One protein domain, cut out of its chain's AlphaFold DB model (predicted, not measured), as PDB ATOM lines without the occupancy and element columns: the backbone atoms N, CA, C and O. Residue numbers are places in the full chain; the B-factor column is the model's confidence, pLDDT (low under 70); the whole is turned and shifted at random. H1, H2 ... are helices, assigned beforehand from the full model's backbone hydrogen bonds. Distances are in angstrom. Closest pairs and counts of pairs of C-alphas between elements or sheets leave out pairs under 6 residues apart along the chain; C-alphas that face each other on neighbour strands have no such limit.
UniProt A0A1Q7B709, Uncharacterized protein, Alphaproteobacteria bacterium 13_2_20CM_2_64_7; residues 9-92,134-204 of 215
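What this domain is: This is residues 9 to 92 and 134 to 204 of the 215 residues of an uncharacterized protein of Alphaproteobacteria bacterium 13_2_20CM_2_64_7 (UniProt A0A1Q7B709). A group of crossed helices is built round H3, which lies in the middle with H1, H4 and H6 packed on it; H5 crosses the first residues of H6 and has the longest helix, H7, running the opposite way beside its first residues. H2 and H8 lie at the periphery and touch no helix, and three long links run between the helices. The printed part has 155 residues, with eight named helices in the order H1 to H8 and no named strand; the class is all helix. It is compact, with a radius of gyration of the C-alphas of 14.8 A, and its rounded outline spans 43 by 37 by 30 A.

How they stand to each other: H1, residues 9 to 14, is close to but not clearly touching H2, residues 19 to 27, their closest C-alphas being those of Leu 12 and Ala 19, 7.1 A apart. H1 touches residues 48 to 51 of H3, residues 48 to 60, at a steep tilt of 47 degrees, the same way; the closest C-alphas are those of Leu 11 and Ala 51, 5.8 A apart. H3 touches H4, residues 66 to 75, at a steep tilt of 47 degrees, opposite ways, closest at the C-alphas of Arg 57 and Ala 69, 5.2 A apart. H5, residues 77 to 90, is near H3. H6, residues 134 to 148, touches H5 with residues 134 to 138 alone, only just about perpendicular at 71 degrees; the C-alphas of Val 87 and Pro 135 are closest, 6.0 A apart. Residues 137 to 141 of H6 touch residues 52 to 56 of H3, with the closest C-alphas, those of Ile 55 and Leu 137, 7.1 A apart. H6 touches H1 too, closest at the C-alphas of Leu 14 and Arg 144, 5.9 A apart. H7, residues 164 to 180, touches residues 77 to 78 of H5 at a shallow tilt of 24 degrees, opposite ways; the closest C-alphas are those of Asp 78 and Val 170, 4.9 A apart. H8, residues 198 to 204, is only just apart from H7, at 8.2 A. Every O i to N i+4 pair is within hydrogen-bond range in H1, H2, H4, H6, H7 and H8; in H3 it is 8 of 9 and in H5 9 of 10.

Where its parts are: H1 begins at C-alpha 9, (13.792, 57.841, 48.918). H3 measures 19.2 A from first to last C-alpha, H5 19.1 A, H6 21.1 A and H7 24.3 A. H7 begins at C-alpha 164, (7.606, 28.034, 40.044). H8 ends at C-alpha 204, (10.552, 41.156, 37.603).

The domain as a whole: The two C-alphas farthest apart are those of Arg 149 and Arg 182, at 43.8 A. Residues 93 to 133 are not printed, and C-alphas 92 and 134 are 9.2 A apart across this cut. The links H2 to H3, H6 to H7 and H7 to H8 are long. The mean pLDDT of the printed part is 90.4; residues 182 to 183 and 188 to 193 are under 70.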
ATOM      1  N   ARG A   9      14.053  57.133  47.655       92.88
ATOM      2  CA  ARG A   9      13.792  57.841  48.918       92.88
ATOM      3  C   ARG A   9      13.080  56.949  49.940       92.88
ATOM      4  O   ARG A   9      13.439  56.987  51.114       92.88
ATOM      5  N   GLN A  10      12.084  56.176  49.509       94.44
ATOM      6  CA  GLN A  10      11.344  55.267  50.389       94.44
ATOM      7  C   GLN A  10      12.223  54.108  50.863       94.44
ATOM      8  O   GLN A  10      12.199  53.801  52.052       94.44
ATOM      9  N   LEU A  11      13.051  53.536  49.981       95.44
ATOM     10  CA  LEU A  11      14.040  52.513  50.339       95.44
ATOM     11  C   LEU A  11      14.965  53.002  51.463       95.44
ATOM     12  O   LEU A  11      15.116  52.345  52.494       95.44
ATOM     13  N   LEU A  12      15.552  54.188  51.289       95.38
ATOM     14  CA  LEU A  12      16.446  54.792  52.276       95.38
ATOM     15  C   LEU A  12      15.732  55.111  53.600       95.38
ATOM     16  O   LEU A  12      16.290  54.879  54.671       95.38
ATOM     17  N   ALA A  13      14.484  55.584  53.541       94.94
ATOM     18  CA  ALA A  13      13.681  55.846  54.733       94.94
ATOM     19  C   ALA A  13      13.334  54.558  55.502       94.94
ATOM     20  O   ALA A  13      13.560  54.492  56.708       94.94
ATOM     21  N   LEU A  14      12.859  53.511  54.816       95.38
ATOM     22  CA  LEU A  14      12.518  52.216  55.427       95.38
ATOM     23  C   LEU A  14      13.720  51.536  56.076       95.38
ATOM     24  O   LEU A  14      13.584  50.818  57.063       95.38
ATOM     25  N   THR A  15      14.910  51.760  55.535       95.56
ATOM     26  CA  THR A  15      16.147  51.144  56.022       95.56
ATOM     27  C   THR A  15      16.895  52.032  57.013       95.56
ATOM     28  O   THR A  15      17.972  51.651  57.460       95.56
ATOM     29  N   ASN A  16      16.348  53.202  57.378       94.62
ATOM     30  CA  ASN A  16      17.031  54.224  58.183       94.62
ATOM     31  C   ASN A  16      18.444  54.553  57.657       94.62
ATOM     32  O   ASN A  16      19.352  54.868  58.424       94.62
ATOM     33  N   THR A  17      18.642  54.466  56.340       95.19
ATOM     34  CA  THR A  17      19.935  54.680  55.692       95.19
ATOM     35  C   THR A  17      19.963  56.064  55.062       95.19
ATOM     36  O   THR A  17      19.111  56.420  54.255       95.19
ATOM     37  N   THR A  18      20.971  56.870  55.389       95.88
ATOM     38  CA  THR A  18      21.138  58.175  54.729       95.88
ATOM     39  C   THR A  18      21.705  58.010  53.317       95.88
ATOM     40  O   THR A  18      22.457  57.076  53.043       95.88
ATOM     41  N   ALA A  19      21.447  58.967  52.421       94.25
ATOM     42  CA  ALA A  19      22.038  58.951  51.077       94.25
ATOM     43  C   ALA A  19      23.581  58.929  51.105       94.25
ATOM     44  O   ALA A  19      24.221  58.317  50.252       94.25
ATOM     45  N   ASN A  20      24.199  59.574  52.102       96.19
ATOM     46  CA  ASN A  20      25.649  59.543  52.260       96.19
ATOM     47  C   ASN A  20      26.151  58.156  52.674       96.19
ATOM     48  O   ASN A  20      27.101  57.653  52.078       96.19
ATOM     49  N   GLN A  21      25.486  57.526  53.644       95.06
ATOM     50  CA  GLN A  21      25.801  56.164  54.064       95.06
ATOM     51  C   GLN A  21      25.617  55.172  52.915       95.06
ATOM     52  O   GLN A  21      26.502  54.360  52.681       95.06
ATOM     53  N   TYR A  22      24.540  55.290  52.136       93.75
ATOM     54  CA  TYR A  22      24.307  54.426  50.979       93.75
ATOM     55  C   TYR A  22      25.420  54.546  49.925       93.75
ATOM     56  O   TYR A  22      25.932  53.541  49.438       93.75
ATOM     57  N   ARG A  23      25.874  55.772  49.619       93.62
ATOM     58  CA  ARG A  23      27.028  55.986  48.724       93.62
ATOM     59  C   ARG A  23      28.321  55.390  49.284       93.62
ATOM     60  O   ARG A  23      29.088  54.791  48.533       93.62
ATOM     61  N   GLN A  24      28.568  55.542  50.585       94.25
ATOM     62  CA  GLN A  24      29.740  54.952  51.237       94.25
ATOM     63  C   GLN A  24      29.690  53.423  51.229       94.25
ATOM     64  O   GLN A  24      30.711  52.792  50.967       94.25
ATOM     65  N   ASP A  25      28.512  52.839  51.462       94.12
ATOM     66  CA  ASP A  25      28.300  51.397  51.388       94.12
ATOM     67  C   ASP A  25      28.637  50.880  49.983       94.12
ATOM     68  O   ASP A  25      29.356  49.890  49.862       94.12
ATOM     69  N   LYS A  26      28.204  51.571  48.918       91.38
ATOM     70  CA  LYS A  26      28.569  51.211  47.535       91.38
ATOM     71  C   LYS A  26      30.082  51.255  47.319       91.38
ATOM     72  O   LYS A  26      30.668  50.270  46.882       91.38
ATOM     73  N   PHE A  27      30.721  52.367  47.690       91.19
ATOM     74  CA  PHE A  27      32.166  52.555  47.512       91.19
ATOM     75  C   PHE A  27      33.006  51.517  48.271       91.19
ATOM     76  O   PHE A  27      34.080  51.135  47.818       91.19
ATOM     77  N   ARG A  28      32.526  51.051  49.429       90.75
ATOM     78  CA  ARG A  28      33.227  50.086  50.290       90.75
ATOM     79  C   ARG A  28      32.817  48.630  50.056       90.75
ATOM     80  O   ARG A  28      33.191  47.779  50.862       90.75
ATOM     81  N   GLU A  29      32.045  48.344  49.006       88.88
ATOM     82  CA  GLU A  29      31.509  47.005  48.703       88.88
ATOM     83  C   GLU A  29      30.625  46.419  49.829       88.88
ATOM     84  O   GLU A  29      30.587  45.209  50.057       88.88
ATOM     85  N   GLN A  30      29.928  47.289  50.561       93.81
ATOM     86  CA  GLN A  30      29.038  46.981  51.691       93.81
ATOM     87  C   GLN A  30      27.551  47.171  51.349       93.81
ATOM     88  O   GLN A  30      26.673  46.943  52.189       93.81
ATOM     89  N   ALA A  31      27.260  47.612  50.127       93.81
ATOM     90  CA  ALA A  31      25.904  47.694  49.617       93.81
ATOM     91  C   ALA A  31      25.361  46.294  49.296       93.81
ATOM     92  O   ALA A  31      26.107  45.379  48.926       93.81
ATOM     93  N   VAL A  32      24.058  46.136  49.496       94.94
ATOM     94  CA  VAL A  32      23.328  44.885  49.314       94.94
ATOM     95  C   VAL A  32      21.960  45.190  48.729       94.94
ATOM     96  O   VAL A  32      21.377  46.235  49.014       94.94
ATOM     97  N   ALA A  33      21.467  44.254  47.940       94.50
ATOM     98  CA  ALA A  33      20.145  44.247  47.351       94.50
ATOM     99  C   ALA A  33      19.696  42.789  47.173       94.50
ATOM    100  O   ALA A  33      20.444  41.847  47.475       94.50
ATOM    101  N   ALA A  34      18.473  42.603  46.692       91.69
ATOM    102  CA  ALA A  34      17.959  41.297  46.333       91.69
ATOM    103  C   ALA A  34      18.825  40.605  45.263       91.69
ATOM    104  O   ALA A  34      19.650  41.224  44.587       91.69
ATOM    105  N   PHE A  35      18.640  39.291  45.117       89.88
ATOM    106  CA  PHE A  35      19.352  38.447  44.146       89.88
ATOM    107  C   PHE A  35      20.878  38.493  44.244       89.88
ATOM    108  O   PHE A  35      21.593  38.457  43.242       89.88
ATOM    109  N   GLY A  36      21.395  38.635  45.458       87.62
ATOM    110  CA  GLY A  36      22.831  38.669  45.692       87.62
ATOM    111  C   GLY A  36      23.549  39.897  45.129       87.62
ATOM    112  O   GLY A  36      24.783  39.934  45.101       87.62
ATOM    113  N   ALA A  37      22.808  40.915  44.687       89.50
ATOM    114  CA  ALA A  37      23.377  42.107  44.082       89.50
ATOM    115  C   ALA A  37      23.897  43.094  45.139       89.50
ATOM    116  O   ALA A  37      23.501  43.086  46.303       89.50
ATOM    117  N   ALA A  38      24.817  43.968  44.725       89.31
ATOM    118  CA  ALA A  38      25.243  45.102  45.547       89.31
ATOM    119  C   ALA A  38      24.264  46.284  45.464       89.31
ATOM    120  O   ALA A  38      24.287  47.158  46.321       89.31
ATOM    121  N   GLU A  39      23.429  46.326  44.426       90.12
ATOM    122  CA  GLU A  39      22.525  47.437  44.131       90.12
ATOM    123  C   GLU A  39      21.194  46.900  43.593       90.12
ATOM    124  O   GLU A  39      21.202  45.813  43.001       90.12
ATOM    125  N   PRO A  40      20.079  47.637  43.780       90.31
ATOM    126  CA  PRO A  40      18.780  47.264  43.239       90.31
ATOM    127  C   PRO A  40      18.856  46.967  41.748       90.31
ATOM    128  O   PRO A  40      19.498  47.682  40.981       90.31
ATOM    129  N   ILE A  41      18.170  45.910  41.336       86.50
ATOM    130  CA  ILE A  41      18.126  45.494  39.931       86.50
ATOM    131  C   ILE A  41      17.341  46.488  39.082       86.50
ATOM    132  O   ILE A  41      17.692  46.737  37.929       86.50
ATOM    133  N   LEU A  42      16.269  47.023  39.663       85.69
ATOM    134  CA  LEU A  42      15.426  48.050  39.078       85.69
ATOM    135  C   LEU A  42      15.818  49.383  39.726       85.69
ATOM    136  O   LEU A  42      15.224  49.792  40.718       85.69
ATOM    137  N   GLU A  43      16.864  50.031  39.211       77.94
ATOM    138  CA  GLU A  43      17.521  51.174  39.877       77.94
ATOM    139  C   GLU A  43      16.574  52.353  40.173       77.94
ATOM    140  O   GLU A  43      16.661  52.971  41.240       77.94
ATOM    141  N   ASP A  44      15.631  52.631  39.269       82.38
ATOM    142  CA  ASP A  44      14.640  53.706  39.427       82.38
ATOM    143  C   ASP A  44      13.424  53.297  40.271       82.38
ATOM    144  O   ASP A  44      12.702  54.154  40.787       82.38
ATOM    145  N   ARG A  45      13.192  51.986  40.419       85.56
ATOM    146  CA  ARG A  45      12.067  51.406  41.166       85.56
ATOM    147  C   ARG A  45      12.521  50.190  41.982       85.56
ATOM    148  O   ARG A  45      12.128  49.071  41.639       85.56
ATOM    149  N   PRO A  46      13.352  50.380  43.027       91.00
ATOM    150  CA  PRO A  46      13.796  49.276  43.870       91.00
ATOM    151  C   PRO A  46      12.632  48.420  44.360       91.00
ATOM    152  O   PRO A  46      11.541  48.929  44.621       91.00
ATOM    153  N   LEU A  47      12.862  47.124  44.517       94.00
ATOM    154  CA  LEU A  47      11.864  46.222  45.075       94.00
ATOM    155  C   LEU A  47      11.794  46.420  46.595       94.00
ATOM    156  O   LEU A  47      12.801  46.720  47.240       94.00
ATOM    157  N   LEU A  48      10.634  46.187  47.209       94.62
ATOM    158  CA  LEU A  48      10.513  46.205  48.674       94.62
ATOM    159  C   LEU A  48      11.473  45.200  49.336       94.62
ATOM    160  O   LEU A  48      12.045  45.478  50.390       94.62
ATOM    161  N   VAL A  49      11.729  44.067  48.678       95.69
ATOM    162  CA  VAL A  49      12.707  43.069  49.131       95.69
ATOM    163  C   VAL A  49      14.153  43.592  49.182       95.69
ATOM    164  O   VAL A  49      14.952  43.097  49.980       95.69
ATOM    165  N   ASP A  50      14.501  44.641  48.426       96.38
ATOM    166  CA  ASP A  50      15.813  45.292  48.544       96.38
ATOM    167  C   ASP A  50      15.985  45.950  49.926       96.38
ATOM    168  O   ASP A  50      17.076  45.921  50.500       96.38
ATOM    169  N   ALA A  51      14.899  46.469  50.517       96.75
ATOM    170  CA  ALA A  51      14.915  46.985  51.887       96.75
ATOM    171  C   ALA A  51      15.202  45.869  52.903       96.75
ATOM    172  O   ALA A  51      15.977  46.081  53.840       96.75
ATOM    173  N   MET A  52      14.651  44.667  52.699       97.31
ATOM    174  CA  MET A  52      14.950  43.517  53.558       97.31
ATOM    175  C   MET A  52      16.411  43.089  53.476       97.31
ATOM    176  O   MET A  52      17.005  42.819  54.518       97.31
ATOM    177  N   ALA A  53      17.023  43.101  52.288       97.19
ATOM    178  CA  ALA A  53      18.455  42.823  52.150       97.19
ATOM    179  C   ALA A  53      19.292  43.765  53.039       97.19
ATOM    180  O   ALA A  53      20.182  43.325  53.772       97.19
ATOM    181  N   MET A  54      18.977  45.065  53.010       97.81
ATOM    182  CA  MET A  54      19.659  46.079  53.818       97.81
ATOM    183  C   MET A  54      19.424  45.881  55.321       97.81
ATOM    184  O   MET A  54      20.385  45.940  56.088       97.81
ATOM    185  N   ILE A  55      18.184  45.590  55.732       97.69
ATOM    186  CA  ILE A  55      17.821  45.323  57.133       97.69
ATOM    187  C   ILE A  55      18.566  44.094  57.668       97.69
ATOM    188  O   ILE A  55      19.178  44.177  58.731       97.69
ATOM    189  N   ILE A  56      18.591  42.986  56.920       97.25
ATOM    190  CA  ILE A  56      19.298  41.759  57.323       97.25
ATOM    191  C   ILE A  56      20.800  42.028  57.454       97.25
ATOM    192  O   ILE A  56      21.419  41.618  58.434       97.25
ATOM    193  N   ARG A  57      21.409  42.755  56.506       96.50
ATOM    194  CA  ARG A  57      22.826  43.141  56.605       96.50
ATOM    195  C   ARG A  57      23.082  43.947  57.875       96.50
ATOM    196  O   ARG A  57      24.080  43.701  58.546       96.50
ATOM    197  N   ASP A  58      22.237  44.930  58.164       96.88
ATOM    198  CA  ASP A  58      22.416  45.806  59.321       96.88
ATOM    199  C   ASP A  58      22.241  45.052  60.641       96.88
ATOM    200  O   ASP A  58      22.980  45.323  61.587       96.88
ATOM    201  N   ASP A  59      21.344  44.065  60.683       97.06
ATOM    202  CA  ASP A  59      21.188  43.170  61.826       97.06
ATOM    203  C   ASP A  59      22.429  42.289  62.036       97.06
ATOM    204  O   ASP A  59      23.034  42.312  63.109       97.06
ATOM    205  N   LEU A  60      22.917  41.621  60.984       95.56
ATOM    206  CA  LEU A  60      24.154  40.830  61.049       95.56
ATOM    207  C   LEU A  60      25.373  41.685  61.430       95.56
ATOM    208  O   LEU A  60      26.249  41.236  62.173       95.56
ATOM    209  N   ALA A  61      25.436  42.930  60.949       95.56
ATOM    210  CA  ALA A  61      26.540  43.849  61.218       95.56
ATOM    211  C   ALA A  61      26.667  44.249  62.702       95.56
ATOM    212  O   ALA A  61      27.678  44.839  63.086       95.56
ATOM    213  N   ARG A  62      25.680  43.914  63.545       94.56
ATOM    214  CA  ARG A  62      25.774  44.044  65.009       94.56
ATOM    215  C   ARG A  62      26.728  43.020  65.629       94.56
ATOM    216  O   ARG A  62      27.226  43.253  66.726       94.56
ATOM    217  N   SER A  63      26.990  41.905  64.945       92.88
ATOM    218  CA  SER A  63      27.799  40.790  65.465       92.88
ATOM    219  C   SER A  63      29.015  40.441  64.603       92.88
ATOM    220  O   SER A  63      29.963  39.837  65.104       92.88
ATOM    221  N   ILE A  64      29.018  40.808  63.319       91.44
ATOM    222  CA  ILE A  64      30.154  40.605  62.405       91.44
ATOM    223  C   ILE A  64      30.510  41.901  61.668       91.44
ATOM    224  O   ILE A  64      29.669  42.789  61.557       91.44
ATOM    225  N   PRO A  65      31.738  42.042  61.127       92.12
ATOM    226  CA  PRO A  65      32.099  43.227  60.357       92.12
ATOM    227  C   PRO A  65      31.095  43.503  59.231       92.12
ATOM    228  O   PRO A  65      30.697  42.588  58.513       92.12
ATOM    229  N   ARG A  66      30.728  44.772  59.016       93.94
ATOM    230  CA  ARG A  66      29.716  45.173  58.016       93.94
ATOM    231  C   ARG A  66      29.983  44.625  56.610       93.94
ATOM    232  O   ARG A  66      29.050  44.221  55.924       93.94
ATOM    233  N   ARG A  67      31.253  44.566  56.190       91.69
ATOM    234  CA  ARG A  67      31.654  43.943  54.915       91.69
ATOM    235  C   ARG A  67      31.312  42.453  54.880       91.69
ATOM    236  O   ARG A  67      30.773  41.989  53.887       91.69
ATOM    237  N   ALA A  68      31.564  41.734  55.970       90.31
ATOM    238  CA  ALA A  68      31.237  40.319  56.101       90.31
ATOM    239  C   ALA A  68      29.720  40.086  56.093       90.31
ATOM    240  O   ALA A  68      29.245  39.194  55.391       90.31
ATOM    241  N   ALA A  69      28.953  40.935  56.784       93.75
ATOM    242  CA  ALA A  69      27.492  40.928  56.717       93.75
ATOM    243  C   ALA A  69      26.990  41.147  55.283       93.75
ATOM    244  O   ALA A  69      26.180  40.368  54.787       93.75
ATOM    245  N   ALA A  70      27.526  42.146  54.575       94.00
ATOM    246  CA  ALA A  70      27.147  42.430  53.195       94.00
ATOM    247  C   ALA A  70      27.512  41.293  52.230       94.00
ATOM    248  O   ALA A  70      26.726  40.933  51.355       94.00
ATOM    249  N   THR A  71      28.696  40.699  52.387       91.38
ATOM    250  CA  THR A  71      29.105  39.506  51.632       91.38
ATOM    251  C   THR A  71      28.183  38.328  51.922       91.38
ATOM    252  O   THR A  71      27.800  37.637  50.989       91.38
ATOM    253  N   THR A  72      27.768  38.132  53.174       91.56
ATOM    254  CA  THR A  72      26.874  37.034  53.572       91.56
ATOM    255  C   THR A  72      25.473  37.191  52.991       91.56
ATOM    256  O   THR A  72      24.969  36.258  52.372       91.56
ATOM    257  N   VAL A  73      24.871  38.380  53.112       94.12
ATOM    258  CA  VAL A  73      23.553  38.679  52.524       94.12
ATOM    259  C   VAL A  73      23.577  38.497  51.013       94.12
ATOM    260  O   VAL A  73      22.656  37.910  50.450       94.12
ATOM    261  N   ARG A  74      24.642  38.953  50.343       92.12
ATOM    262  CA  ARG A  74      24.763  38.770  48.896       92.12
ATOM    263  C   ARG A  74      24.977  37.316  48.514       92.12
ATOM    264  O   ARG A  74      24.346  36.828  47.589       92.12
ATOM    265  N   ALA A  75      25.874  36.632  49.211       89.69
ATOM    266  CA  ALA A  75      26.210  35.256  48.906       89.69
ATOM    267  C   ALA A  75      25.015  34.333  49.120       89.69
ATOM    268  O   ALA A  75      24.799  33.497  48.271       89.69
ATOM    269  N   PHE A  76      24.220  34.498  50.176       91.75
ATOM    270  CA  PHE A  76      23.162  33.551  50.546       91.75
ATOM    271  C   PHE A  76      21.753  34.102  50.342       91.75
ATOM    272  O   PHE A  76      20.865  33.840  51.156       91.75
ATOM    273  N   TRP A  77      21.546  34.836  49.243       93.25
ATOM    274  CA  TRP A  77      20.215  35.269  48.806       93.25
ATOM    275  C   TRP A  77      19.201  34.133  48.861       93.25
ATOM    276  O   TRP A  77      18.167  34.308  49.495       93.25
ATOM    277  N   ASP A  78      19.534  32.960  48.311       93.19
ATOM    278  CA  ASP A  78      18.640  31.797  48.279       93.19
ATOM    279  C   ASP A  78      18.135  31.375  49.665       93.19
ATOM    280  O   ASP A  78      17.016  30.890  49.785       93.19
ATOM    281  N   LYS A  79      18.932  31.574  50.722       94.31
ATOM    282  CA  LYS A  79      18.577  31.166  52.087       94.31
ATOM    283  C   LYS A  79      17.712  32.190  52.792       94.31
ATOM    284  O   LYS A  79      16.707  31.828  53.404       94.31
ATOM    285  N   TRP A  80      18.108  33.458  52.748       95.75
ATOM    286  CA  TRP A  80      17.359  34.474  53.473       95.75
ATOM    287  C   TRP A  80      16.067  34.844  52.747       95.75
ATOM    288  O   TRP A  80      15.072  35.090  53.422       95.75
ATOM    289  N   ILE A  81      16.025  34.818  51.408       96.06
ATOM    290  CA  ILE A  81      14.775  35.089  50.691       96.06
ATOM    291  C   ILE A  81      13.734  34.000  50.948       96.06
ATOM    292  O   ILE A  81      12.563  34.311  51.126       96.06
ATOM    293  N   GLU A  82      14.161  32.740  51.059       96.06
ATOM    294  CA  GLU A  82      13.294  31.628  51.452       96.06
ATOM    295  C   GLU A  82      12.708  31.841  52.852       96.06
ATOM    296  O   GLU A  82      11.513  31.626  53.052       96.06
ATOM    297  N   ALA A  83      13.512  32.321  53.808       96.38
ATOM    298  CA  ALA A  83      13.010  32.659  55.138       96.38
ATOM    299  C   ALA A  83      11.937  33.755  55.074       96.38
ATOM    300  O   ALA A  83      10.868  33.599  55.660       96.38
ATOM    301  N   ILE A  84      12.194  34.833  54.330       96.88
ATOM    302  CA  ILE A  84      11.252  35.950  54.196       96.88
ATOM    303  C   ILE A  84       9.968  35.529  53.473       96.88
ATOM    304  O   ILE A  84       8.887  35.856  53.951       96.88
ATOM    305  N   ALA A  85      10.060  34.753  52.392       96.31
ATOM    306  CA  ALA A  85       8.888  34.270  51.661       96.31
ATOM    307  C   ALA A  85       8.005  33.356  52.529       96.31
ATOM    308  O   ALA A  85       6.780  33.442  52.479       96.31
ATOM    309  N   ARG A  86       8.602  32.504  53.374       96.56
ATOM    310  CA  ARG A  86       7.851  31.662  54.324       96.56
ATOM    311  C   ARG A  86       7.188  32.480  55.434       96.56
ATOM    312  O   ARG A  86       6.063  32.173  55.816       96.56
ATOM    313  N   VAL A  87       7.852  33.522  55.929       96.62
ATOM    314  CA  VAL A  87       7.257  34.447  56.907       96.62
ATOM    315  C   VAL A  87       6.072  35.186  56.292       96.62
ATOM    316  O   VAL A  87       4.982  35.146  56.850       96.62
ATOM    317  N   GLU A  88       6.268  35.814  55.134       95.88
ATOM    318  CA  GLU A  88       5.243  36.625  54.471       95.88
ATOM    319  C   GLU A  88       4.014  35.798  54.074       95.88
ATOM    320  O   GLU A  88       2.892  36.155  54.421       95.88
ATOM    321  N   HIS A  89       4.219  34.676  53.379       96.31
ATOM    322  CA  HIS A  89       3.116  33.936  52.757       96.31
ATOM    323  C   HIS A  89       2.496  32.875  53.666       96.31
ATOM    324  O   HIS A  89       1.402  32.388  53.386       96.31
ATOM    325  N   ARG A  90       3.195  32.462  54.731       95.88
ATOM    326  CA  ARG A  90       2.772  31.336  55.584       95.88
ATOM    327  C   ARG A  90       2.815  31.634  57.083       95.88
ATOM    328  O   ARG A  90       2.377  30.793  57.863       95.88
ATOM    329  N   GLY A  91       3.327  32.793  57.502       94.69
ATOM    330  CA  GLY A  91       3.437  33.157  58.919       94.69
ATOM    331  C   GLY A  91       4.383  32.254  59.713       94.69
ATOM    332  O   GLY A  91       4.221  32.101  60.922       94.69
ATOM    333  N   GLU A  92       5.336  31.600  59.046       95.50
ATOM    334  CA  GLU A  92       6.206  30.617  59.689       95.50
ATOM    335  C   GLU A  92       7.336  31.272  60.498       95.50
ATOM    336  O   GLU A  92       7.981  32.224  60.056       95.50
ATOM    337  N   ALA A 134      13.866  36.184  61.017       95.94
ATOM    338  CA  ALA A 134      13.112  36.679  59.867       95.94
ATOM    339  C   ALA A 134      11.729  37.261  60.245       95.94
ATOM    340  O   ALA A 134      11.455  38.377  59.801       95.94
ATOM    341  N   PRO A 135      10.904  36.617  61.103       96.69
ATOM    342  CA  PRO A 135       9.666  37.213  61.610       96.69
ATOM    343  C   PRO A 135       9.861  38.586  62.254       96.69
ATOM    344  O   PRO A 135       9.109  39.522  61.973       96.69
ATOM    345  N   GLN A 136      10.889  38.730  63.095       96.81
ATOM    346  CA  GLN A 136      11.174  39.992  63.772       96.81
ATOM    347  C   GLN A 136      11.587  41.082  62.779       96.81
ATOM    348  O   GLN A 136      11.080  42.200  62.861       96.81
ATOM    349  N   LEU A 137      12.478  40.767  61.836       96.69
ATOM    350  CA  LEU A 137      12.945  41.728  60.831       96.69
ATOM    351  C   LEU A 137      11.826  42.129  59.858       96.69
ATOM    352  O   LEU A 137      11.727  43.299  59.490       96.69
ATOM    353  N   TYR A 138      10.956  41.190  59.481       96.25
ATOM    354  CA  TYR A 138       9.775  41.472  58.663       96.25
ATOM    355  C   TYR A 138       8.775  42.364  59.412       96.25
ATOM    356  O   TYR A 138       8.347  43.390  58.888       96.25
ATOM    357  N   SER A 139       8.496  42.052  60.680       95.75
ATOM    358  CA  SER A 139       7.656  42.898  61.539       95.75
ATOM    359  C   SER A 139       8.257  44.295  61.710       95.75
ATOM    360  O   SER A 139       7.543  45.295  61.748       95.75
ATOM    361  N   GLU A 140       9.583  44.406  61.815       95.81
ATOM    362  CA  GLU A 140      10.270  45.695  61.868       95.81
ATOM    363  C   GLU A 140      10.079  46.495  60.571       95.81
ATOM    364  O   GLU A 140       9.785  47.690  60.646       95.81
ATOM    365  N   LEU A 141      10.187  45.860  59.400       95.69
ATOM    366  CA  LEU A 141       9.894  46.502  58.115       95.69
ATOM    367  C   LEU A 141       8.453  47.031  58.078       95.69
ATOM    368  O   LEU A 141       8.258  48.204  57.755       95.69
ATOM    369  N   GLN A 142       7.472  46.199  58.440       95.12
ATOM    370  CA  GLN A 142       6.054  46.577  58.465       95.12
ATOM    371  C   GLN A 142       5.817  47.773  59.395       95.12
ATOM    372  O   GLN A 142       5.310  48.805  58.968       95.12
ATOM    373  N   ASN A 143       6.327  47.712  60.628       95.81
ATOM    374  CA  ASN A 143       6.220  48.813  61.589       95.81
ATOM    375  C   ASN A 143       6.859  50.119  61.082       95.81
ATOM    376  O   ASN A 143       6.393  51.218  61.402       95.81
ATOM    377  N   ARG A 144       7.968  50.036  60.336       95.88
ATOM    378  CA  ARG A 144       8.605  51.214  59.725       95.88
ATOM    379  C   ARG A 144       7.761  51.758  58.572       95.88
ATOM    380  O   ARG A 144       7.625  52.977  58.469       95.88
ATOM    381  N   ALA A 145       7.178  50.890  57.749       95.06
ATOM    382  CA  ALA A 145       6.265  51.278  56.679       95.06
ATOM    383  C   ALA A 145       5.020  51.985  57.228       95.06
ATOM    384  O   ALA A 145       4.707  53.082  56.765       95.06
ATOM    385  N   ASP A 146       4.408  51.455  58.288       95.12
ATOM    386  CA  ASP A 146       3.242  52.055  58.945       95.12
ATOM    387  C   ASP A 146       3.542  53.467  59.463       95.12
ATOM    388  O   ASP A 146       2.796  54.417  59.206       95.12
ATOM    389  N   LYS A 147       4.689  53.649  60.129       96.00
ATOM    390  CA  LYS A 147       5.139  54.969  60.611       96.00
ATOM    391  C   LYS A 147       5.343  55.971  59.477       96.00
ATOM    392  O   LYS A 147       5.104  57.164  59.663       96.00
ATOM    393  N   LEU A 148       5.790  55.496  58.318       95.00
ATOM    394  CA  LEU A 148       5.993  56.301  57.115       95.00
ATOM    395  C   LEU A 148       4.728  56.417  56.249       95.00
ATOM    396  O   LEU A 148       4.749  57.142  55.254       95.00
ATOM    397  N   ARG A 149       3.629  55.757  56.648       94.12
ATOM    398  CA  ARG A 149       2.362  55.654  55.907       94.12
ATOM    399  C   ARG A 149       2.545  55.071  54.503       94.12
ATOM    400  O   ARG A 149       1.949  55.555  53.543       94.12
ATOM    401  N   PHE A 150       3.408  54.069  54.376       91.62
ATOM    402  CA  PHE A 150       3.557  53.310  53.140       91.62
ATOM    403  C   PHE A 150       2.562  52.157  53.151       91.62
ATOM    404  O   PHE A 150       2.604  51.314  54.039       91.62
ATOM    405  N   ASP A 151       1.667  52.144  52.168       87.44
ATOM    406  CA  ASP A 151       0.691  51.074  52.012       87.44
ATOM    407  C   ASP A 151       1.373  49.820  51.451       87.44
ATOM    408  O   ASP A 151       1.794  49.796  50.293       87.44
ATOM    409  N   LEU A 152       1.499  48.794  52.294       88.56
ATOM    410  CA  LEU A 152       2.024  47.485  51.909       88.56
ATOM    411  C   LEU A 152       0.917  46.494  51.516       88.56
ATOM    412  O   LEU A 152       1.222  45.377  51.128       88.56
ATOM    413  N   SER A 153      -0.364  46.865  51.603       87.50
ATOM    414  CA  SER A 153      -1.478  45.945  51.321       87.50
ATOM    415  C   SER A 153      -1.727  45.715  49.826       87.50
ATOM    416  O   SER A 153      -2.459  44.804  49.448       87.50
ATOM    417  N   ALA A 154      -1.114  46.527  48.962       85.81
ATOM    418  CA  ALA A 154      -1.320  46.493  47.516       85.81
ATOM    419  C   ALA A 154      -0.523  45.392  46.788       85.81
ATOM    420  O   ALA A 154      -0.691  45.210  45.579       85.81
ATOM    421  N   GLY A 155       0.357  44.675  47.484       90.50
ATOM    422  CA  GLY A 155       1.250  43.702  46.868       90.50
ATOM    423  C   GLY A 155       1.989  42.845  47.884       90.50
ATOM    424  O   GLY A 155       1.815  43.003  49.087       90.50
ATOM    425  N   ASP A 156       2.837  41.969  47.364       93.25
ATOM    426  CA  ASP A 156       3.710  41.111  48.158       93.25
ATOM    427  C   ASP A 156       5.136  41.689  48.158       93.25
ATOM    428  O   ASP A 156       5.554  42.376  47.215       93.25
ATOM    429  N   LEU A 157       5.922  41.409  49.194       92.69
ATOM    430  CA  LEU A 157       7.347  41.732  49.230       92.69
ATOM    431  C   LEU A 157       8.106  40.925  48.178       92.69
ATOM    432  O   LEU A 157       9.017  41.461  47.534       92.69
ATOM    433  N   PHE A 158       7.729  39.658  47.997       93.75
ATOM    434  CA  PHE A 158       8.236  38.801  46.932       93.75
ATOM    435  C   PHE A 158       7.269  37.653  46.591       93.75
ATOM    436  O   PHE A 158       6.143  37.597  47.075       93.75
ATOM    437  N   LEU A 159       7.704  36.735  45.727       94.56
ATOM    438  CA  LEU A 159       6.930  35.557  45.333       94.56
ATOM    439  C   LEU A 159       6.787  34.545  46.480       94.56
ATOM    440  O   LEU A 159       7.695  34.394  47.302       94.56
ATOM    441  N   ALA A 160       5.675  33.806  46.471       95.06
ATOM    442  CA  ALA A 160       5.443  32.691  47.381       95.06
ATOM    443  C   ALA A 160       6.525  31.601  47.219       95.06
ATOM    444  O   ALA A 160       7.017  31.377  46.111       95.06
ATOM    445  N   PRO A 161       6.891  30.881  48.293       94.62
ATOM    446  CA  PRO A 161       7.993  29.914  48.252       94.62
ATOM    447  C   PRO A 161       7.735  28.689  47.352       94.62
ATOM    448  O   PRO A 161       8.684  28.013  46.959       94.62
ATOM    449  N   ASP A 162       6.476  28.383  47.037       94.88
ATOM    450  CA  ASP A 162       6.048  27.334  46.101       94.88
ATOM    451  C   ASP A 162       5.776  27.844  44.674       94.88
ATOM    452  O   ASP A 162       5.458  27.049  43.789       94.88
ATOM    453  N   ASP A 163       5.951  29.145  44.420       95.62
ATOM    454  CA  ASP A 163       5.848  29.701  43.073       95.62
ATOM    455  C   ASP A 163       6.948  29.107  42.160       95.62
ATOM    456  O   ASP A 163       8.130  29.101  42.533       95.62
ATOM    457  N   PRO A 164       6.618  28.618  40.949       94.44
ATOM    458  CA  PRO A 164       7.606  28.034  40.044       94.44
ATOM    459  C   PRO A 164       8.772  28.969  39.686       94.44
ATOM    460  O   PRO A 164       9.906  28.501  39.549       94.44
ATOM    461  N   LEU A 165       8.526  30.279  39.547       92.88
ATOM    462  CA  LEU A 165       9.579  31.267  39.295       92.88
ATOM    463  C   LEU A 165      10.464  31.440  40.524       92.88
ATOM    464  O   LEU A 165      11.684  31.492  40.377       92.88
ATOM    465  N   PHE A 166       9.874  31.469  41.723       94.06
ATOM    466  CA  PHE A 166      10.640  31.510  42.967       94.06
ATOM    467  C   PHE A 166      11.600  30.325  43.044       94.06
ATOM    468  O   PHE A 166      12.812  30.526  43.155       94.06
ATOM    469  N   ILE A 167      11.067  29.103  42.916       94.88
ATOM    470  CA  ILE A 167      11.836  27.852  42.981       94.88
ATOM    471  C   ILE A 167      12.954  27.866  41.937       94.88
ATOM    472  O   ILE A 167      14.107  27.583  42.269       94.88
ATOM    473  N   SER A 168      12.629  28.227  40.693       93.81
ATOM    474  CA  SER A 168      13.603  28.321  39.604       93.81
ATOM    475  C   SER A 168      14.737  29.291  39.941       93.81
ATOM    476  O   SER A 168      15.905  28.914  39.841       93.81
ATOM    477  N   TRP A 169      14.419  30.503  40.398       92.38
ATOM    478  CA  TRP A 169      15.423  31.530  40.675       92.38
ATOM    479  C   TRP A 169      16.316  31.182  41.862       92.38
ATOM    480  O   TRP A 169      17.532  31.357  41.772       92.38
ATOM    481  N   VAL A 170      15.760  30.672  42.968       93.19
ATOM    482  CA  VAL A 170      16.587  30.280  44.123       93.19
ATOM    483  C   VAL A 170      17.456  29.063  43.816       93.19
ATOM    484  O   VAL A 170      18.572  28.977  44.325       93.19
ATOM    485  N   THR A 171      16.980  28.150  42.964       92.75
ATOM    486  CA  THR A 171      17.739  26.967  42.535       92.75
ATOM    487  C   THR A 171      18.900  27.369  41.637       92.75
ATOM    488  O   THR A 171      20.043  27.041  41.947       92.75
ATOM    489  N   GLU A 172      18.636  28.164  40.596       91.12
ATOM    490  CA  GLU A 172      19.673  28.669  39.691       91.12
ATOM    491  C   GLU A 172      20.742  29.453  40.466       91.12
ATOM    492  O   GLU A 172      21.945  29.229  40.306       91.12
ATOM    493  N   PHE A 173      20.311  30.332  41.373       90.81
ATOM    494  CA  PHE A 173      21.223  31.100  42.211       90.81
ATOM    495  C   PHE A 173      22.079  30.198  43.110       90.81
ATOM    496  O   PHE A 173      23.286  30.416  43.246       90.81
ATOM    497  N   ARG A 174      21.476  29.173  43.725       89.50
ATOM    498  CA  ARG A 174      22.172  28.213  44.590       89.50
ATOM    499  C   ARG A 174      23.249  27.448  43.827       89.50
ATOM    500  O   ARG A 174      24.377  27.371  44.312       89.50
ATOM    501  N   GLU A 175      22.928  26.937  42.643       89.44
ATOM    502  CA  GLU A 175      23.874  26.208  41.789       89.44
ATOM    503  C   GLU A 175      25.060  27.096  41.386       89.44
ATOM    504  O   GLU A 175      26.224  26.701  41.509       89.44
ATOM    505  N   GLN A 176      24.782  28.339  40.980       84.88
ATOM    506  CA  GLN A 176      25.817  29.315  40.633       84.88
ATOM    507  C   GLN A 176      26.701  29.666  41.836       84.88
ATOM    508  O   GLN A 176      27.930  29.711  41.721       84.88
ATOM    509  N   ARG A 177      26.092  29.893  43.006       87.12
ATOM    510  CA  ARG A 177      26.801  30.152  44.263       87.12
ATOM    511  C   ARG A 177      27.732  28.999  44.612       87.12
ATOM    512  O   ARG A 177      28.901  29.236  44.893       87.12
ATOM    513  N   GLU A 178      27.246  27.763  44.577       85.56
ATOM    514  CA  GLU A 178      28.032  26.569  44.916       85.56
ATOM    515  C   GLU A 178      29.195  26.342  43.944       85.56
ATOM    516  O   GLU A 178      30.298  25.979  44.368       85.56
ATOM    517  N   ALA A 179      29.006  26.657  42.659       82.56
ATOM    518  CA  ALA A 179      30.079  26.629  41.669       82.56
ATOM    519  C   ALA A 179      31.176  27.677  41.946       82.56
ATOM    520  O   ALA A 179      32.364  27.383  41.782       82.56
ATOM    521  N   LEU A 180      30.797  28.884  42.381       77.06
ATOM    522  CA  LEU A 180      31.715  30.012  42.601       77.06
ATOM    523  C   LEU A 180      32.348  30.045  43.999       77.06
ATOM    524  O   LEU A 180      33.428  30.612  44.164       77.06
ATOM    525  N   GLN A 181      31.690  29.458  44.998       71.19
ATOM    526  CA  GLN A 181      32.017  29.609  46.418       71.19
ATOM    527  C   GLN A 181      32.310  28.268  47.099       71.19
ATOM    528  O   GLN A 181      31.955  28.073  48.260       71.19
ATOM    529  N   ARG A 182      33.006  27.351  46.405       66.44
ATOM    530  CA  ARG A 182      33.428  26.040  46.955       66.44
ATOM    531  C   ARG A 182      34.071  26.122  48.350       66.44
ATOM    532  O   ARG A 182      34.031  25.146  49.091       66.44
ATOM    533  N   LYS A 183      34.656  27.270  48.710       67.12
ATOM    534  CA  LYS A 183      34.932  27.673  50.094       67.12
ATOM    535  C   LYS A 183      34.336  29.063  50.311       67.12
ATOM    536  O   LYS A 183      34.699  29.990  49.587       67.12
ATOM    537  N   PHE A 184      33.420  29.196  51.268       74.25
ATOM    538  CA  PHE A 184      32.831  30.481  51.637       74.25
ATOM    539  C   PHE A 184      33.524  31.040  52.882       74.25
ATOM    540  O   PHE A 184      33.478  30.432  53.950       74.25
ATOM    541  N   ASP A 185      34.128  32.218  52.730       76.56
ATOM    542  CA  ASP A 185      34.674  33.013  53.825       76.56
ATOM    543  C   ASP A 185      34.218  34.480  53.669       76.56
ATOM    544  O   ASP A 185      34.720  35.206  52.803       76.56
ATOM    545  N   PRO A 186      33.258  34.955  54.482       76.25
ATOM    546  CA  PRO A 186      32.771  36.322  54.418       76.25
ATOM    547  C   PRO A 186      33.809  37.352  54.886       76.25
ATOM    548  O   PRO A 186      33.631  38.536  54.593       76.25
ATOM    549  N   LEU A 187      34.872  36.943  55.593       77.81
ATOM    550  CA  LEU A 187      35.940  37.834  56.063       77.81
ATOM    551  C   LEU A 187      37.020  38.049  54.999       77.81
ATOM    552  O   LEU A 187      37.468  39.182  54.815       77.81
ATOM    553  N   HIS A 188      37.409  36.988  54.290       68.56
ATOM    554  CA  HIS A 188      38.506  37.022  53.310       68.56
ATOM    555  C   HIS A 188      38.035  37.048  51.849       68.56
ATOM    556  O   HIS A 188      38.847  37.174  50.933       68.56
ATOM    557  N   GLY A 189      36.717  37.048  51.639       63.41
ATOM    558  CA  GLY A 189      36.078  37.309  50.359       63.41
ATOM    559  C   GLY A 189      35.664  36.042  49.616       63.41
ATOM    560  O   GLY A 189      36.320  35.007  49.646       63.41
ATOM    561  N   GLY A 190      34.559  36.164  48.887       63.66
ATOM    562  CA  GLY A 190      34.082  35.203  47.903       63.66
ATOM    563  C   GLY A 190      33.517  35.977  46.720       63.66
ATOM    564  O   GLY A 190      33.031  37.100  46.887       63.66
ATOM    565  N   ARG A 191      33.599  35.418  45.507       67.31
ATOM    566  CA  ARG A 191      32.951  36.053  44.355       67.31
ATOM    567  C   ARG A 191      31.447  36.063  44.606       67.31
ATOM    568  O   ARG A 191      30.863  35.018  44.899       67.31
ATOM    569  N   ALA A 192      30.842  37.246  44.519       66.56
ATOM    570  CA  ALA A 192      29.393  37.335  44.507       66.56
ATOM    571  C   ALA A 192      28.878  36.530  43.300       66.56
ATOM    572  O   ALA A 192      29.503  36.585  42.233       66.56
ATOM    573  N   PRO A 193      27.792  35.763  43.462       69.31
ATOM    574  CA  PRO A 193      27.118  35.155  42.326       69.31
ATOM    575  C   PRO A 193      26.715  36.234  41.308       69.31
ATOM    576  O   PRO A 193      26.586  37.415  41.663       69.31
ATOM    577  N   PRO A 194      26.605  35.867  40.022       72.38
ATOM    578  CA  PRO A 194      26.288  36.827  38.980       72.38
ATOM    579  C   PRO A 194      24.908  37.443  39.231       72.38
ATOM    580  O   PRO A 194      24.030  36.842  39.846       72.38
ATOM    581  N   ARG A 195      24.725  38.677  38.752       76.00
ATOM    582  CA  ARG A 195      23.421  39.348  38.805       76.00
ATOM    583  C   ARG A 195      22.393  38.566  37.974       76.00
ATOM    584  O   ARG A 195      22.794  37.918  37.004       76.00
ATOM    585  N   PRO A 196      21.089  38.713  38.264       80.38
ATOM    586  CA  PRO A 196      20.045  38.110  37.449       80.38
ATOM    587  C   PRO A 196      20.161  38.421  35.961       80.38
ATOM    588  O   PRO A 196      20.527  39.533  35.552       80.38
ATOM    589  N   SER A 197      19.808  37.430  35.149       82.56
ATOM    590  CA  SER A 197      19.830  37.519  33.692       82.56
ATOM    591  C   SER A 197      18.858  38.587  33.181       82.56
ATOM    592  O   SER A 197      17.912  38.984  33.859       82.56
ATOM    593  N   ALA A 198      19.054  39.070  31.948       84.69
ATOM    594  CA  ALA A 198      18.127  40.029  31.336       84.69
ATOM    595  C   ALA A 198      16.678  39.501  31.296       84.69
ATOM    596  O   ALA A 198      15.737  40.269  31.476       84.69
ATOM    597  N   GLN A 199      16.505  38.188  31.121       85.50
ATOM    598  CA  GLN A 199      15.201  37.534  31.152       85.50
ATOM    599  C   GLN A 199      14.558  37.605  32.544       85.50
ATOM    600  O   GLN A 199      13.390  37.971  32.649       85.50
ATOM    601  N   GLN A 200      15.316  37.321  33.607       85.44
ATOM    602  CA  GLN A 200      14.833  37.435  34.990       85.44
ATOM    603  C   GLN A 200      14.479  38.885  35.343       85.44
ATOM    604  O   GLN A 200      13.428  39.140  35.924       85.44
ATOM    605  N   ARG A 201      15.309  39.851  34.925       85.75
ATOM    606  CA  ARG A 201      15.030  41.283  35.121       85.75
ATOM    607  C   ARG A 201      13.730  41.710  34.445       85.75
ATOM    608  O   ARG A 201      12.900  42.350  35.080       85.75
ATOM    609  N   LYS A 202      13.512  41.284  33.199       86.56
ATOM    610  CA  LYS A 202      12.262  41.548  32.477       86.56
ATOM    611  C   LYS A 202      11.054  40.911  33.173       86.56
ATOM    612  O   LYS A 202      10.012  41.546  33.280       86.56
ATOM    613  N   ALA A 203      11.183  39.679  33.669       87.31
ATOM    614  CA  ALA A 203      10.112  39.023  34.422       87.31
ATOM    615  C   ALA A 203       9.761  39.788  35.711       87.31
ATOM    616  O   ALA A 203       8.585  39.971  36.013       87.31
ATOM    617  N   LEU A 204      10.763  40.307  36.429       88.19
ATOM    618  CA  LEU A 204      10.552  41.156  37.603       88.19
ATOM    619  C   LEU A 204       9.834  42.459  37.273       88.19
ATOM    620  O   LEU A 204       8.927  42.846  38.001       88.19
TER     621      LEU A 204